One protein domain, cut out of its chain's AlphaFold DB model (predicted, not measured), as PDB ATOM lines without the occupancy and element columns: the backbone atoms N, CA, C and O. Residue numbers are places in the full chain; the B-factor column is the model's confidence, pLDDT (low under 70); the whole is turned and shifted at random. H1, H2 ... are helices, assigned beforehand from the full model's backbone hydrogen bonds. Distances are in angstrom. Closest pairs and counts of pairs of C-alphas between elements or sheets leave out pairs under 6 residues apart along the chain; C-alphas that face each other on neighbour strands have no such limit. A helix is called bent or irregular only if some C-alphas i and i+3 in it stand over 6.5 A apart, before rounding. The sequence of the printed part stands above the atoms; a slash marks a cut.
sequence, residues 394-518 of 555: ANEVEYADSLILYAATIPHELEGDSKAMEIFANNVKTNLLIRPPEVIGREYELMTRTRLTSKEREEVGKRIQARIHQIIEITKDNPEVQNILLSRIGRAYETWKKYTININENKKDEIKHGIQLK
ATOM      1  N   ALA A 394      -0.509  -5.139  24.762       58.41
ATOM      2  CA  ALA A 394      -0.292  -4.316  25.957       58.41
ATOM      3  C   ALA A 394      -1.252  -4.639  27.131       58.41
ATOM      4  O   ALA A 394      -0.978  -4.262  28.270       58.41
ATOM      5  N   ASN A 395      -2.382  -5.304  26.852       56.00
ATOM      6  CA  ASN A 395      -3.348  -5.781  27.844       56.00
ATOM      7  C   ASN A 395      -3.034  -7.187  28.390       56.00
ATOM      8  O   ASN A 395      -3.747  -7.650  29.274       56.00
ATOM      9  N   GLU A 396      -2.010  -7.867  27.873       69.06
ATOM     10  CA  GLU A 396      -1.532  -9.149  28.390       69.06
ATOM     11  C   GLU A 396      -0.560  -8.911  29.548       69.06
ATOM     12  O   GLU A 396       0.288  -8.015  29.513       69.06
ATOM     13  N   VAL A 397      -0.684  -9.722  30.597       69.00
ATOM     14  CA  VAL A 397       0.070  -9.556  31.848       69.00
ATOM     15  C   VAL A 397       1.574  -9.785  31.617       69.00
ATOM     16  O   VAL A 397       2.413  -9.125  32.227       69.00
ATOM     17  N   GLU A 398       1.927 -10.644  30.659       73.94
ATOM     18  CA  GLU A 398       3.294 -10.956  30.224       73.94
ATOM     19  C   GLU A 398       4.026  -9.750  29.603       73.94
ATOM     20  O   GLU A 398       5.261  -9.688  29.614       73.94
ATOM     21  N   TYR A 399       3.291  -8.750  29.098       72.81
ATOM     22  CA  TYR A 399       3.888  -7.525  28.564       72.81
ATOM     23  C   TYR A 399       4.594  -6.725  29.669       72.81
ATOM     24  O   TYR A 399       5.675  -6.172  29.441       72.81
ATOM     25  N   ALA A 400       4.057  -6.729  30.893       72.31
ATOM     26  CA  ALA A 400       4.665  -6.057  32.039       72.31
ATOM     27  C   ALA A 400       6.033  -6.660  32.413       72.31
ATOM     28  O   ALA A 400       6.987  -5.920  32.669       72.31
ATOM     29  N   ASP A 401       6.164  -7.989  32.346       71.88
ATOM     30  CA  ASP A 401       7.429  -8.693  32.589       71.88
ATOM     31  C   ASP A 401       8.488  -8.310  31.547       71.88
ATOM     32  O   ASP A 401       9.652  -8.047  31.875       71.88
ATOM     33  N   SER A 402       8.075  -8.233  30.278       71.00
ATOM     34  CA  SER A 402       8.958  -7.857  29.171       71.00
ATOM     35  C   SER A 402       9.448  -6.407  29.270       71.00
ATOM     36  O   SER A 402      10.608  -6.127  28.961       71.00
ATOM     37  N   LEU A 403       8.611  -5.499  29.779       76.25
ATOM     38  CA  LEU A 403       8.957  -4.094  29.985       76.25
ATOM     39  C   LEU A 403       9.997  -3.887  31.083       76.25
ATOM     40  O   LEU A 403      10.900  -3.073  30.903       76.25
ATOM     41  N   ILE A 404       9.899  -4.607  32.204       81.88
ATOM     42  CA  ILE A 404      10.879  -4.493  33.297       81.88
ATOM     43  C   ILE A 404      12.241  -5.023  32.857       81.88
ATOM     44  O   ILE A 404      13.267  -4.389  33.108       81.88
ATOM     45  N   LEU A 405      12.252  -6.145  32.136       72.50
ATOM     46  CA  LEU A 405      13.476  -6.664  31.536       72.50
ATOM     47  C   LEU A 405      14.062  -5.658  30.552       72.50
ATOM     48  O   LEU A 405      15.240  -5.342  30.646       72.50
ATOM     49  N   TYR A 406      13.241  -5.101  29.660       73.56
ATOM     50  CA  TYR A 406      13.695  -4.089  28.712       73.56
ATOM     51  C   TYR A 406      14.271  -2.860  29.414       73.56
ATOM     52  O   TYR A 406      15.369  -2.425  29.070       73.56
ATOM     53  N   ALA A 407      13.596  -2.351  30.445       76.62
ATOM     54  CA  ALA A 407      14.081  -1.237  31.249       76.62
ATOM     55  C   ALA A 407      15.466  -1.525  31.849       76.62
ATOM     56  O   ALA A 407      16.350  -0.683  31.744       76.62
ATOM     57  N   ALA A 408      15.699  -2.732  32.375       73.19
ATOM     58  CA  ALA A 408      16.997  -3.146  32.917       73.19
ATOM     59  C   ALA A 408      18.123  -3.221  31.858       73.19
ATOM     60  O   ALA A 408      19.312  -3.167  32.193       73.19
ATOM     61  N   THR A 409      17.773  -3.324  30.572       69.69
ATOM     62  CA  THR A 409      18.744  -3.387  29.465       69.69
ATOM     63  C   THR A 409      19.113  -2.037  28.859       69.69
ATOM     64  O   THR A 409      20.116  -1.967  28.150       69.69
ATOM     65  N   ILE A 410      18.328  -0.980  29.098       72.38
ATOM     66  CA  ILE A 410      18.561   0.328  28.478       72.38
ATOM     67  C   ILE A 410      19.566   1.107  29.325       72.38
ATOM     68  O   ILE A 410      19.215   1.515  30.435       72.38
ATOM     69  N   PRO A 411      20.791   1.349  28.819       72.19
ATOM     70  CA  PRO A 411      21.736   2.170  29.540       72.19
ATOM     71  C   PRO A 411      21.255   3.615  29.577       72.19
ATOM     72  O   PRO A 411      20.599   4.098  28.646       72.19
ATOM     73  N   HIS A 412      21.621   4.327  30.631       75.12
ATOM     74  CA  HIS A 412      21.221   5.707  30.804       75.12
ATOM     75  C   HIS A 412      22.407   6.629  31.097       75.12
ATOM     76  O   HIS A 412      23.351   6.246  31.777       75.12
ATOM     77  N   GLU A 413      22.347   7.881  30.637       74.12
ATOM     78  CA  GLU A 413      23.465   8.852  30.685       74.12
ATOM     79  C   GLU A 413      24.085   9.046  32.083       74.12
ATOM     80  O   GLU A 413      25.259   9.374  32.199       74.12
ATOM     81  N   LEU A 414      23.311   8.799  33.146       78.38
ATOM     82  CA  LEU A 414      23.731   8.948  34.543       78.38
ATOM     83  C   LEU A 414      24.386   7.685  35.143       78.38
ATOM     84  O   LEU A 414      24.633   7.647  36.339       78.38
ATOM     85  N   GLU A 415      24.679   6.645  34.350       75.81
ATOM     86  CA  GLU A 415      25.353   5.419  34.836       75.81
ATOM     87  C   GLU A 415      26.822   5.634  35.229       75.81
ATOM     88  O   GLU A 415      27.444   4.761  35.822       75.81
ATOM     89  N   GLY A 416      27.394   6.798  34.911       73.38
ATOM     90  CA  GLY A 416      28.717   7.199  35.390       73.38
ATOM     91  C   GLY A 416      28.715   7.902  36.750       73.38
ATOM     92  O   GLY A 416      29.792   8.128  37.291       73.38
ATOM     93  N   ASP A 417      27.546   8.263  37.286       86.25
ATOM     94  CA  ASP A 417      27.409   8.982  38.557       86.25
ATOM     95  C   ASP A 417      26.845   8.040  39.629       86.25
ATOM     96  O   ASP A 417      25.663   7.680  39.620       86.25
ATOM     97  N   SER A 418      27.706   7.636  40.566       80.44
ATOM     98  CA  SER A 418      27.356   6.697  41.636       80.44
ATOM     99  C   SER A 418      26.207   7.199  42.513       80.44
ATOM    100  O   SER A 418      25.351   6.401  42.892       80.44
ATOM    101  N   LYS A 419      26.121   8.513  42.766       84.12
ATOM    102  CA  LYS A 419      25.046   9.104  43.577       84.12
ATOM    103  C   LYS A 419      23.717   9.075  42.834       84.12
ATOM    104  O   LYS A 419      22.690   8.740  43.419       84.12
ATOM    105  N   ALA A 420      23.724   9.386  41.539       78.25
ATOM    106  CA  ALA A 420      22.517   9.322  40.720       78.25
ATOM    107  C   ALA A 420      21.989   7.882  40.609       78.25
ATOM    108  O   ALA A 420      20.789   7.653  40.766       78.25
ATOM    109  N   MET A 421      22.878   6.904  40.395       84.31
ATOM    110  CA  MET A 421      22.498   5.489  40.352       84.31
ATOM    111  C   MET A 421      21.885   5.016  41.668       84.31
ATOM    112  O   MET A 421      20.849   4.354  41.654       84.31
ATOM    113  N   GLU A 422      22.478   5.400  42.799       85.50
ATOM    114  CA  GLU A 422      21.954   5.071  44.122       85.50
ATOM    115  C   GLU A 422      20.557   5.672  44.348       85.50
ATOM    116  O   GLU A 422      19.660   4.975  44.821       85.50
ATOM    117  N   ILE A 423      20.322   6.923  43.934       87.38
ATOM    118  CA  ILE A 423      19.003   7.572  44.027       87.38
ATOM    119  C   ILE A 423      17.949   6.796  43.225       87.38
ATOM    120  O   ILE A 423      16.869   6.505  43.743       87.38
ATOM    121  N   PHE A 424      18.243   6.417  41.977       87.50
ATOM    122  CA  PHE A 424      17.289   5.660  41.158       87.50
ATOM    123  C   PHE A 424      17.072   4.236  41.676       87.50
ATOM    124  O   PHE A 424      15.929   3.777  41.718       87.50
ATOM    125  N   ALA A 425      18.128   3.556  42.123       86.50
ATOM    126  CA  ALA A 425      18.017   2.229  42.718       86.50
ATOM    127  C   ALA A 425      17.184   2.261  44.013       86.50
ATOM    128  O   ALA A 425      16.304   1.418  44.216       86.50
ATOM    129  N   ASN A 426      17.387   3.277  44.858       88.50
ATOM    130  CA  ASN A 426      16.595   3.494  46.067       88.50
ATOM    131  C   ASN A 426      15.144   3.857  45.747       88.50
ATOM    132  O   ASN A 426      14.243   3.407  46.452       88.50
ATOM    133  N   ASN A 427      14.878   4.580  44.658       86.94
ATOM    134  CA  ASN A 427      13.512   4.820  44.195       86.94
ATOM    135  C   ASN A 427      12.793   3.522  43.808       86.94
ATOM    136  O   ASN A 427      11.610   3.398  44.108       86.94
ATOM    137  N   VAL A 428      13.468   2.532  43.213       89.31
ATOM    138  CA  VAL A 428      12.846   1.216  42.961       89.31
ATOM    139  C   VAL A 428      12.504   0.525  44.280       89.31
ATOM    140  O   VAL A 428      11.369   0.089  44.481       89.31
ATOM    141  N   LYS A 429      13.458   0.485  45.215       87.69
ATOM    142  CA  LYS A 429      13.260  -0.156  46.522       87.69
ATOM    143  C   LYS A 429      12.150   0.508  47.342       87.69
ATOM    144  O   LYS A 429      11.387  -0.191  47.995       87.69
ATOM    145  N   THR A 430      12.026   1.833  47.286       82.69
ATOM    146  CA  THR A 430      11.076   2.592  48.116       82.69
ATOM    147  C   THR A 430       9.728   2.846  47.445       82.69
ATOM    148  O   THR A 430       8.706   2.851  48.123       82.69
ATOM    149  N   ASN A 431       9.684   3.035  46.121       82.69
ATOM    150  CA  ASN A 431       8.452   3.378  45.407       82.69
ATOM    151  C   ASN A 431       7.842   2.219  44.621       82.69
ATOM    152  O   ASN A 431       6.630   2.219  44.455       82.69
ATOM    153  N   LEU A 432       8.624   1.260  44.121       85.75
ATOM    154  CA  LEU A 432       8.073   0.142  43.344       85.75
ATOM    155  C   LEU A 432       7.823  -1.094  44.209       85.75
ATOM    156  O   LEU A 432       6.790  -1.734  44.055       85.75
ATOM    157  N   LEU A 433       8.713  -1.419  45.146       90.25
ATOM    158  CA  LEU A 433       8.554  -2.631  45.962       90.25
ATOM    159  C   LEU A 433       7.592  -2.472  47.149       90.25
ATOM    160  O   LEU A 433       6.986  -3.450  47.565       90.25
ATOM    161  N   ILE A 434       7.429  -1.261  47.688       90.31
ATOM    162  CA  ILE A 434       6.611  -1.027  48.897       90.31
ATOM    163  C   ILE A 434       5.154  -0.682  48.553       90.31
ATOM    164  O   ILE A 434       4.257  -0.846  49.380       90.31
ATOM    165  N   ARG A 435       4.884  -0.176  47.343       88.75
ATOM    166  CA  ARG A 435       3.535   0.272  46.980       88.75
ATOM    167  C   ARG A 435       2.576  -0.907  46.781       88.75
ATOM    168  O   ARG A 435       3.005  -1.955  46.301       88.75
ATOM    169  N   PRO A 436       1.273  -0.721  47.068       92.06
ATOM    170  CA  PRO A 436       0.272  -1.731  46.756       92.06
ATOM    171  C   PRO A 436       0.293  -2.077  45.254       92.06
ATOM    172  O   PRO A 436       0.329  -1.150  44.429       92.06
ATOM    173  N   PRO A 437       0.266  -3.369  44.878       90.50
ATOM    174  CA  PRO A 437       0.291  -3.808  43.483       90.50
ATOM    175  C   PRO A 437      -0.767  -3.135  42.600       90.50
ATOM    176  O   PRO A 437      -0.508  -2.814  41.442       90.50
ATOM    177  N   GLU A 438      -1.945  -2.840  43.150       90.88
ATOM    178  CA  GLU A 438      -3.054  -2.207  42.432       90.88
ATOM    179  C   GLU A 438      -2.700  -0.797  41.947       90.88
ATOM    180  O   GLU A 438      -3.167  -0.357  40.892       90.88
ATOM    181  N   VAL A 439      -1.868  -0.079  42.708       89.38
ATOM    182  CA  VAL A 439      -1.405   1.268  42.352       89.38
ATOM    183  C   VAL A 439      -0.435   1.190  41.177       89.38
ATOM    184  O   VAL A 439      -0.580   1.948  40.220       89.38
ATOM    185  N   ILE A 440       0.494   0.234  41.210       88.44
ATOM    186  CA  ILE A 440       1.480   0.010  40.141       88.44
ATOM    187  C   ILE A 440       0.774  -0.428  38.856       88.44
ATOM    188  O   ILE A 440       1.026   0.125  37.786       88.44
ATOM    189  N   GLY A 441      -0.181  -1.355  38.960       88.12
ATOM    190  CA  GLY A 441      -0.997  -1.781  37.825       88.12
ATOM    191  C   GLY A 441      -1.832  -0.654  37.221       88.12
ATOM    192  O   GLY A 441      -2.012  -0.602  36.007       88.12
ATOM    193  N   ARG A 442      -2.313   0.291  38.038       87.50
ATOM    194  CA  ARG A 442      -3.027   1.481  37.549       87.50
ATOM    195  C   ARG A 442      -2.108   2.456  36.814       87.50
ATOM    196  O   ARG A 442      -2.523   3.045  35.820       87.50
ATOM    197  N   GLU A 443      -0.884   2.657  37.285       86.38
ATOM    198  CA  GLU A 443       0.098   3.486  36.573       86.38
ATOM    199  C   GLU A 443       0.481   2.848  35.226       86.38
ATOM    200  O   GLU A 443       0.531   3.532  34.203       86.38
ATOM    201  N   TYR A 444       0.635   1.523  35.202       86.25
ATOM    202  CA  TYR A 444       0.841   0.754  33.978       86.25
ATOM    203  C   TYR A 444      -0.342   0.865  32.992       86.25
ATOM    204  O   TYR A 444      -0.133   1.070  31.792       86.25
ATOM    205  N   GLU A 445      -1.583   0.769  33.486       85.75
ATOM    206  CA  GLU A 445      -2.817   0.948  32.702       85.75
ATOM    207  C   GLU A 445      -2.805   2.305  31.975       85.75
ATOM    208  O   GLU A 445      -3.003   2.390  30.760       85.75
ATOM    209  N   LEU A 446      -2.498   3.377  32.716       81.50
ATOM    210  CA  LEU A 446      -2.427   4.737  32.182       81.50
ATOM    211  C   LEU A 446      -1.323   4.893  31.130       81.50
ATOM    212  O   LEU A 446      -1.542   5.549  30.109       81.50
ATOM    213  N   MET A 447      -0.162   4.279  31.360       79.25
ATOM    214  CA  MET A 447       0.974   4.323  30.441       79.25
ATOM    215  C   MET A 447       0.658   3.632  29.112       79.25
ATOM    216  O   MET A 447       0.888   4.191  28.041       79.25
ATOM    217  N   THR A 448       0.134   2.411  29.181       78.38
ATOM    218  CA  THR A 448      -0.144   1.589  27.995       78.38
ATOM    219  C   THR A 448      -1.437   1.983  27.285       78.38
ATOM    220  O   THR A 448      -1.703   1.497  26.187       78.38
ATOM    221  N   ARG A 449      -2.237   2.873  27.893       80.75
ATOM    222  CA  ARG A 449      -3.590   3.246  27.448       80.75
ATOM    223  C   ARG A 449      -4.512   2.037  27.285       80.75
ATOM    224  O   ARG A 449      -5.462   2.071  26.504       80.75
ATOM    225  N   THR A 450      -4.235   0.971  28.025       80.00
ATOM    226  CA  THR A 450      -5.099  -0.203  28.084       80.00
ATOM    227  C   THR A 450      -6.148   0.010  29.164       80.00
ATOM    228  O   THR A 450      -5.971   0.840  30.046       80.00
ATOM    229  N   ARG A 451      -7.290  -0.670  29.069       85.88
ATOM    230  CA  ARG A 451      -8.256  -0.721  30.172       85.88
ATOM    231  C   ARG A 451      -8.050  -2.044  30.878       85.88
ATOM    232  O   ARG A 451      -8.260  -3.079  30.254       85.88
ATOM    233  N   LEU A 452      -7.653  -1.987  32.142       86.94
ATOM    234  CA  LEU A 452      -7.440  -3.169  32.969       86.94
ATOM    235  C   LEU A 452      -8.511  -3.226  34.056       86.94
ATOM    236  O   LEU A 452      -8.863  -2.222  34.683       86.94
ATOM    237  N   THR A 453      -9.038  -4.417  34.305       90.88
ATOM    238  CA  THR A 453      -9.907  -4.674  35.453       90.88
ATOM    239  C   THR A 453      -9.127  -4.527  36.762       90.88
ATOM    240  O   THR A 453      -7.896  -4.537  36.798       90.88
ATOM    241  N   SER A 454      -9.833  -4.399  37.890       89.81
ATOM    242  CA  SER A 454      -9.165  -4.268  39.194       89.81
ATOM    243  C   SER A 454      -8.246  -5.453  39.515       89.81
ATOM    244  O   SER A 454      -7.185  -5.234  40.086       89.81
ATOM    245  N   LYS A 455      -8.636  -6.670  39.110       90.44
ATOM    246  CA  LYS A 455      -7.848  -7.892  39.317       90.44
ATOM    247  C   LYS A 455      -6.614  -7.940  38.415       90.44
ATOM    248  O   LYS A 455      -5.532  -8.237  38.900       90.44
ATOM    249  N   GLU A 456      -6.750  -7.573  37.139       87.12
ATOM    250  CA  GLU A 456      -5.613  -7.527  36.206       87.12
ATOM    251  C   GLU A 456      -4.571  -6.488  36.635       87.12
ATOM    252  O   GLU A 456      -3.377  -6.742  36.545       87.12
ATOM    253  N   ARG A 457      -4.994  -5.334  37.170       90.44
ATOM    254  CA  ARG A 457      -4.054  -4.339  37.719       90.44
ATOM    255  C   ARG A 457      -3.261  -4.878  38.896       90.44
ATOM    256  O   ARG A 457      -2.052  -4.683  38.960       90.44
ATOM    257  N   GLU A 458      -3.944  -5.532  39.827       92.75
ATOM    258  CA  GLU A 458      -3.291  -6.162  40.968       92.75
ATOM    259  C   GLU A 458      -2.272  -7.216  40.505       92.75
ATOM    260  O   GLU A 458      -1.138  -7.230  40.982       92.75
ATOM    261  N   GLU A 459      -2.641  -8.053  39.532       90.38
ATOM    262  CA  GLU A 459      -1.764  -9.085  38.977       90.38
ATOM    263  C   GLU A 459      -0.539  -8.494  38.265       90.38
ATOM    264  O   GLU A 459       0.590  -8.893  38.551       90.38
ATOM    265  N   VAL A 460      -0.737  -7.492  37.404       89.06
ATOM    266  CA  VAL A 460       0.345  -6.764  36.721       89.06
ATOM    267  C   VAL A 460       1.315  -6.149  37.732       89.06
ATOM    268  O   VAL A 460       2.531  -6.294  37.594       89.06
ATOM    269  N   GLY A 461       0.796  -5.507  38.782       91.06
ATOM    270  CA  GLY A 461       1.620  -4.950  39.853       91.06
ATOM    271  C   GLY A 461       2.440  -6.014  40.583       91.06
ATOM    272  O   GLY A 461       3.639  -5.823  40.790       91.06
ATOM    273  N   LYS A 462       1.826  -7.160  40.912       92.19
ATOM    274  CA  LYS A 462       2.507  -8.287  41.572       92.19
ATOM    275  C   LYS A 462       3.623  -8.851  40.703       92.19
ATOM    276  O   LYS A 462       4.702  -9.130  41.220       92.19
ATOM    277  N   ARG A 463       3.401  -8.989  39.394       87.81
ATOM    278  CA  ARG A 463       4.422  -9.489  38.461       87.81
ATOM    279  C   ARG A 463       5.609  -8.544  38.326       87.81
ATOM    280  O   ARG A 463       6.750  -8.984  38.452       87.81
ATOM    281  N   ILE A 464       5.353  -7.240  38.185       89.56
ATOM    282  CA  ILE A 464       6.408  -6.215  38.169       89.56
ATOM    283  C   ILE A 464       7.272  -6.319  39.434       89.56
ATOM    284  O   ILE A 464       8.500  -6.367  39.343       89.56
ATOM    285  N   GLN A 465       6.643  -6.410  40.608       93.38
ATOM    286  CA  GLN A 465       7.355  -6.554  41.879       93.38
ATOM    287  C   GLN A 465       8.131  -7.871  41.967       93.38
ATOM    288  O   GLN A 465       9.313  -7.859  42.313       93.38
ATOM    289  N   ALA A 466       7.514  -8.995  41.596       90.50
ATOM    290  CA  ALA A 466       8.155 -10.308  41.592       90.50
ATOM    291  C   ALA A 466       9.399 -10.334  40.690       90.50
ATOM    292  O   ALA A 466      10.442 -10.863  41.076       90.50
ATOM    293  N   ARG A 467       9.334  -9.697  39.515       87.81
ATOM    294  CA  ARG A 467      10.469  -9.618  38.590       87.81
ATOM    295  C   ARG A 467      11.611  -8.774  39.144       87.81
ATOM    296  O   ARG A 467      12.771  -9.154  38.999       87.81
ATOM    297  N   ILE A 468      11.301  -7.664  39.812       90.94
ATOM    298  CA  ILE A 468      12.307  -6.839  40.495       90.94
ATOM    299  C   ILE A 468      12.957  -7.628  41.643       90.94
ATOM    300  O   ILE A 468      14.180  -7.599  41.775       90.94
ATOM    301  N   HIS A 469      12.178  -8.383  42.428       93.31
ATOM    302  CA  HIS A 469      12.713  -9.266  43.470       93.31
ATOM    303  C   HIS A 469      13.652 -10.335  42.907       93.31
ATOM    304  O   HIS A 469      14.736 -10.535  43.447       93.31
ATOM    305  N   GLN A 470      13.291 -10.956  41.784       88.94
ATOM    306  CA  GLN A 470      14.146 -11.934  41.118       88.94
ATOM    307  C   GLN A 470      15.468 -11.315  40.637       88.94
ATOM    308  O   GLN A 470      16.526 -11.920  40.793       88.94
ATOM    309  N   ILE A 471      15.438 -10.098  40.079       83.94
ATOM    310  CA  ILE A 471      16.659  -9.374  39.685       83.94
ATOM    311  C   ILE A 471      17.536  -9.106  40.912       83.94
ATOM    312  O   ILE A 471      18.746  -9.318  40.854       83.94
ATOM    313  N   ILE A 472      16.935  -8.683  42.026       92.12
ATOM    314  CA  ILE A 472      17.629  -8.457  43.300       92.12
ATOM    315  C   ILE A 472      18.298  -9.740  43.800       92.12
ATOM    316  O   ILE A 472      19.445  -9.683  44.232       92.12
ATOM    317  N   GLU A 473      17.607 -10.875  43.721       89.62
ATOM    318  CA  GLU A 473      18.105 -12.173  44.177       89.62
ATOM    319  C   GLU A 473      19.260 -12.687  43.312       89.62
ATOM    320  O   GLU A 473      20.312 -13.029  43.844       89.62
ATOM    321  N   ILE A 474      19.116 -12.649  41.981       82.75
ATOM    322  CA  ILE A 474      20.163 -13.071  41.030       82.75
ATOM    323  C   ILE A 474      21.434 -12.223  41.177       82.75
ATOM    324  O   ILE A 474      22.539 -12.706  40.946       82.75
ATOM    325  N   THR A 475      21.289 -10.949  41.546       88.00
ATOM    326  CA  THR A 475      22.413 -10.010  41.678       88.00
ATOM    327  C   THR A 475      22.879  -9.804  43.114       88.00
ATOM    328  O   THR A 475      23.697  -8.923  43.367       88.00
ATOM    329  N   LYS A 476      22.404 -10.618  44.063       90.88
ATOM    330  CA  LYS A 476      22.727 -10.476  45.490       90.88
ATOM    331  C   LYS A 476      24.234 -10.520  45.770       90.88
ATOM    332  O   LYS A 476      24.703  -9.806  46.652       90.88
ATOM    333  N   ASP A 477      24.980 -11.295  44.985       84.56
ATOM    334  CA  ASP A 477      26.427 -11.475  45.148       84.56
ATOM    335  C   ASP A 477      27.260 -10.354  44.495       84.56
ATOM    336  O   ASP A 477      28.476 -10.300  44.672       84.56
ATOM    337  N   ASN A 478      26.627  -9.442  43.743       89.88
ATOM    338  CA  ASN A 478      27.295  -8.314  43.097       89.88
ATOM    339  C   ASN A 478      26.491  -7.005  43.280       89.88
ATOM    340  O   ASN A 478      25.650  -6.664  42.438       89.88
ATOM    341  N   PRO A 479      26.761  -6.239  44.357       86.12
ATOM    342  CA  PRO A 479      25.994  -5.039  44.692       86.12
ATOM    343  C   PRO A 479      26.139  -3.918  43.653       86.12
ATOM    344  O   PRO A 479      25.230  -3.104  43.495       86.12
ATOM    345  N   GLU A 480      27.250  -3.880  42.913       83.12
ATOM    346  CA  GLU A 480      27.467  -2.901  41.847       83.12
ATOM    347  C   GLU A 480      26.548  -3.182  40.652       83.12
ATOM    348  O   GLU A 480      25.809  -2.301  40.211       83.12
ATOM    349  N   VAL A 481      26.501  -4.437  40.190       84.44
ATOM    350  CA  VAL A 481      25.589  -4.864  39.116       84.44
ATOM    351  C   VAL A 481      24.131  -4.693  39.541       84.44
ATOM    352  O   VAL A 481      23.317  -4.203  38.757       84.44
ATOM    353  N   GLN A 482      23.804  -5.027  40.790       91.25
ATOM    354  CA  GLN A 482      22.469  -4.814  41.344       91.25
ATOM    355  C   GLN A 482      22.064  -3.332  41.289       91.25
ATOM    356  O   GLN A 482      20.975  -3.009  40.812       91.25
ATOM    357  N   ASN A 483      22.937  -2.419  41.726       88.25
ATOM    358  CA  ASN A 483      22.663  -0.980  41.698       88.25
ATOM    359  C   ASN A 483      22.519  -0.438  40.271       88.25
ATOM    360  O   ASN A 483      21.657   0.406  40.032       88.25
ATOM    361  N   ILE A 484      23.298  -0.945  39.310       84.56
ATOM    362  CA  ILE A 484      23.178  -0.566  37.894       84.56
ATOM    363  C   ILE A 484      21.832  -1.024  37.315       84.56
ATOM    364  O   ILE A 484      21.131  -0.243  36.675       84.56
ATOM    365  N   LEU A 485      21.422  -2.274  37.542       86.00
ATOM    366  CA  LEU A 485      20.149  -2.765  37.002       86.00
ATOM    367  C   LEU A 485      18.947  -2.070  37.651       86.00
ATOM    368  O   LEU A 485      17.996  -1.700  36.961       86.00
ATOM    369  N   LEU A 486      18.997  -1.846  38.967       90.94
ATOM    370  CA  LEU A 486      17.940  -1.131  39.677       90.94
ATOM    371  C   LEU A 486      17.885   0.351  39.291       90.94
ATOM    372  O   LEU A 486      16.787   0.895  39.189       90.94
ATOM    373  N   SER A 487      19.015   1.011  39.025       91.12
ATOM    374  CA  SER A 487      19.011   2.412  38.585       91.12
ATOM    375  C   SER A 487      18.375   2.577  37.201       91.12
ATOM    376  O   SER A 487      17.550   3.473  37.005       91.12
ATOM    377  N   ARG A 488      18.638   1.644  36.279       91.06
ATOM    378  CA  ARG A 488      17.984   1.582  34.961       91.06
ATOM    379  C   ARG A 488      16.472   1.432  35.058       91.06
ATOM    380  O   ARG A 488      15.736   2.224  34.463       91.06
ATOM    381  N   ILE A 489      16.006   0.476  35.863       90.25
ATOM    382  CA  ILE A 489      14.574   0.278  36.134       90.25
ATOM    383  C   ILE A 489      13.975   1.540  36.773       90.25
ATOM    384  O   ILE A 489      12.920   2.009  36.349       90.25
ATOM    385  N   GLY A 490      14.669   2.133  37.747       89.69
ATOM    386  CA  GLY A 490      14.225   3.333  38.455       89.69
ATOM    387  C   GLY A 490      14.086   4.553  37.550       89.69
ATOM    388  O   GLY A 490      13.090   5.270  37.635       89.69
ATOM    389  N   ARG A 491      15.036   4.776  36.637       88.50
ATOM    390  CA  ARG A 491      14.961   5.878  35.668       88.50
ATOM    391  C   ARG A 491      13.851   5.659  34.645       88.50
ATOM    392  O   ARG A 491      13.142   6.615  34.315       88.50
ATOM    393  N   ALA A 492      13.690   4.433  34.144       83.94
ATOM    394  CA  ALA A 492      12.589   4.101  33.244       83.94
ATOM    395  C   ALA A 492      11.246   4.402  33.920       83.94
ATOM    396  O   ALA A 492      10.436   5.145  33.370       83.94
ATOM    397  N   TYR A 493      11.080   3.954  35.164       85.44
ATOM    398  CA  TYR A 493       9.891   4.221  35.964       85.44
ATOM    399  C   TYR A 493       9.648   5.711  36.236       85.44
ATOM    400  O   TYR A 493       8.533   6.189  36.052       85.44
ATOM    401  N   GLU A 494      10.666   6.492  36.605       82.88
ATOM    402  CA  GLU A 494      10.506   7.944  36.786       82.88
ATOM    403  C   GLU A 494      10.111   8.649  35.480       82.88
ATOM    404  O   GLU A 494       9.291   9.571  35.477       82.88
ATOM    405  N   THR A 495      10.624   8.178  34.342       80.81
ATOM    406  CA  THR A 495      10.204   8.667  33.021       80.81
ATOM    407  C   THR A 495       8.735   8.321  32.754       80.81
ATOM    408  O   THR A 495       7.972   9.180  32.306       80.81
ATOM    409  N   TRP A 496       8.303   7.102  33.099       78.56
ATOM    410  CA  TRP A 496       6.907   6.660  32.987       78.56
ATOM    411  C   TRP A 496       5.968   7.486  33.867       78.56
ATOM    412  O   TRP A 496       4.909   7.938  33.423       78.56
ATOM    413  N   LYS A 497       6.383   7.749  35.105       78.00
ATOM    414  CA  LYS A 497       5.638   8.547  36.076       78.00
ATOM    415  C   LYS A 497       5.453   9.985  35.598       78.00
ATOM    416  O   LYS A 497       4.332  10.488  35.627       78.00
ATOM    417  N   LYS A 498       6.509  10.629  35.080       77.00
ATOM    418  CA  LYS A 498       6.422  11.981  34.493       77.00
ATOM    419  C   LYS A 498       5.449  12.036  33.315       77.00
ATOM    420  O   LYS A 498       4.630  12.949  33.243       77.00
ATOM    421  N   TYR A 499       5.485  11.038  32.432       67.50
ATOM    422  CA  TYR A 499       4.563  10.964  31.296       67.50
ATOM    423  C   TYR A 499       3.102  10.795  31.748       67.50
ATOM    424  O   TYR A 499       2.199  11.446  31.225       67.50
ATOM    425  N   THR A 500       2.873   9.986  32.785       62.66
ATOM    426  CA  THR A 500       1.545   9.757  33.378       62.66
ATOM    427  C   THR A 500       0.990  11.008  34.070       62.66
ATOM    428  O   THR A 500      -0.206  11.290  33.976       62.66
ATOM    429  N   ILE A 501       1.847  11.789  34.740       64.56
ATOM    430  CA  ILE A 501       1.467  13.067  35.360       64.56
ATOM    431  C   ILE A 501       1.052  14.081  34.285       64.56
ATOM    432  O   ILE A 501      -0.046  14.626  34.386       64.56
ATOM    433  N   ASN A 502       1.838  14.240  33.212       59.56
ATOM    434  CA  ASN A 502       1.503  15.144  32.100       59.56
ATOM    435  C   ASN A 502       0.172  14.791  31.420       59.56
ATOM    436  O   ASN A 502      -0.608  15.679  31.087       59.56
ATOM    437  N   ILE A 503      -0.130  13.499  31.236       59.06
ATOM    438  CA  ILE A 503      -1.428  13.074  30.685       59.06
ATOM    439  C   ILE A 503      -2.578  13.493  31.612       59.06
ATOM    440  O   ILE A 503      -3.620  13.940  31.136       59.06
ATOM    441  N   ASN A 504      -2.406  13.367  32.930       59.78
ATOM    442  CA  ASN A 504      -3.434  13.759  33.893       59.78
ATOM    443  C   ASN A 504      -3.615  15.281  33.991       59.78
ATOM    444  O   ASN A 504      -4.738  15.728  34.220       59.78
ATOM    445  N   GLU A 505      -2.553  16.071  33.821       58.34
ATOM    446  CA  GLU A 505      -2.626  17.538  33.779       58.34
ATOM    447  C   GLU A 505      -3.306  18.029  32.499       58.34
ATOM    448  O   GLU A 505      -4.313  18.727  32.588       58.34
ATOM    449  N   ASN A 506      -2.898  17.525  31.331       53.09
ATOM    450  CA  ASN A 506      -3.554  17.851  30.060       53.09
ATOM    451  C   ASN A 506      -5.037  17.458  30.058       53.09
ATOM    452  O   ASN A 506      -5.878  18.204  29.570       53.09
ATOM    453  N   LYS A 507      -5.394  16.322  30.668       57.28
ATOM    454  CA  LYS A 507      -6.796  15.905  30.795       57.28
ATOM    455  C   LYS A 507      -7.580  16.784  31.776       57.28
ATOM    456  O   LYS A 507      -8.775  16.992  31.584       57.28
ATOM    457  N   LYS A 508      -6.940  17.318  32.824       55.41
ATOM    458  CA  LYS A 508      -7.554  18.327  33.707       55.41
ATOM    459  C   LYS A 508      -7.770  19.651  32.977       55.41
ATOM    460  O   LYS A 508      -8.803  20.276  33.210       55.41
ATOM    461  N   ASP A 509      -6.855  20.041  32.097       51.47
ATOM    462  CA  ASP A 509      -6.967  21.267  31.306       51.47
ATOM    463  C   ASP A 509      -7.982  21.132  30.164       51.47
ATOM    464  O   ASP A 509      -8.784  22.039  29.966       51.47
ATOM    465  N   GLU A 510      -8.088  19.966  29.519       50.91
ATOM    466  CA  GLU A 510      -9.183  19.641  28.592       50.91
ATOM    467  C   GLU A 510     -10.546  19.623  29.297       50.91
ATOM    468  O   GLU A 510     -11.532  20.114  28.752       50.91
ATOM    469  N   ILE A 511     -10.623  19.109  30.529       53.91
ATOM    470  CA  ILE A 511     -11.855  19.164  31.329       53.91
ATOM    471  C   ILE A 511     -12.167  20.612  31.740       53.91
ATOM    472  O   ILE A 511     -13.323  21.020  31.657       53.91
ATOM    473  N   LYS A 512     -11.171  21.424  32.124       50.62
ATOM    474  CA  LYS A 512     -11.362  22.858  32.413       50.62
ATOM    475  C   LYS A 512     -11.815  23.640  31.179       50.62
ATOM    476  O   LYS A 512     -12.752  24.427  31.292       50.62
ATOM    477  N   HIS A 513     -11.215  23.404  30.014       47.75
ATOM    478  CA  HIS A 513     -11.620  24.043  28.762       47.75
ATOM    479  C   HIS A 513     -12.975  23.539  28.258       47.75
ATOM    480  O   HIS A 513     -13.780  24.342  27.797       47.75
ATOM    481  N   GLY A 514     -13.299  22.256  28.430       44.41
ATOM    482  CA  GLY A 514     -14.626  21.710  28.133       44.41
ATOM    483  C   GLY A 514     -15.731  22.241  29.058       44.41
ATOM    484  O   GLY A 514     -16.874  22.389  28.628       44.41
ATOM    485  N   ILE A 515     -15.400  22.573  30.312       48.97
ATOM    486  CA  ILE A 515     -16.310  23.259  31.243       48.97
ATOM    487  C   ILE A 515     -16.468  24.741  30.850       48.97
ATOM    488  O   ILE A 515     -17.595  25.224  30.797       48.97
ATOM    489  N   GLN A 516     -15.384  25.438  30.481       46.06
ATOM    490  CA  GLN A 516     -15.438  26.834  30.012       46.06
ATOM    491  C   GLN A 516     -16.188  27.004  28.677       46.06
ATOM    492  O   GLN A 516     -16.932  27.968  28.513       46.06
ATOM    493  N   LEU A 517     -16.047  26.064  27.736       41.38
ATOM    494  CA  LEU A 517     -16.770  26.086  26.458       41.38
ATOM    495  C   LEU A 517     -18.282  25.873  26.653       41.38
ATOM    496  O   LEU A 517     -19.079  26.558  26.018       41.38
ATOM    497  N   LYS A 518     -18.694  25.014  27.598       44.59
ATOM    498  CA  LYS A 518     -20.121  24.799  27.915       44.59
ATOM    499  C   LYS A 518     -20.780  25.941  28.692       44.59
ATOM    500  O   LYS A 518     -21.999  26.083  28.612       44.59
TER     501      LYS A 518
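AT A GLANCE: This is residues 394 to 518 of the 555 residues of an uncharacterized protein of Candidatus Verstraetearchaeota archaeon (UniProt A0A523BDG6). Two helices, H5 and the much longer H6, make a V bridged by H4, with H1 crossing one side of the V and H3 packing across H6 on the other. From H1 through little H2 to H3 the backbone wraps round H6, whose residues 505 to 518 stick out as an arm. The printed part has 125 residues, with six named helices, H1 to H6 in order, and no named strand: all helix. It is only just compact, close to loose, with a radius of gyration of the C-alphas of 16.3 A and spans of 61 by 33 by 22 A.

HOW THE PARTS SIT: H1, residues 397 to 409, touches H5, residues 454 to 474, closest at the C-alphas of Val 397 and Val 460, 5.6 A. The hub is H6, residues 479 to 518; residues 404 to 409 of H1 alone touch it, closest at C-alphas 407 and 489, 5.1 A. H2, residues 413 to 416, only just touches H3, residues 418 to 432, and only at the corner, with 3 pairs of C-alphas within 8 A. H3 touches residues 483 to 491 of H6 at a steep tilt of 62 degrees; C-alphas 425 and 487 are closest, 4.3 A. H4, residues 437 to 448, is about perpendicular to H5, 80 degrees, and touches it, closest at C-alphas 441 and 457, 4.0 A. H5 and H6, a helical hairpin, only just touch, with 3 pairs within 8 A. Every O i to N i+4 pair is within hydrogen-bond range in H3, H4, H5 and H6, and 8 of 9 in H1; H2 is too short for one.

IN THESE COORDINATES: H1 begins at C-alpha 397 (0.070, -9.556, 31.848) and spans 19.8 A. H2 is irregular, 7.2 A from C-alpha 413 to 416; H3 spans 20.4 A, H4 16.4 A, H5 30.7 A. H6 spans 57.4 A, ending at C-alpha 518 (-20.121, 24.799, 27.915).

THE WHOLE: The C-alphas farthest apart, of Asp 477 and Lys 518, are 61.5 A apart. The printed part has no cut, and its five links are tight. Residues 394 to 397, 409 and 499 to 518 have pLDDT under 70.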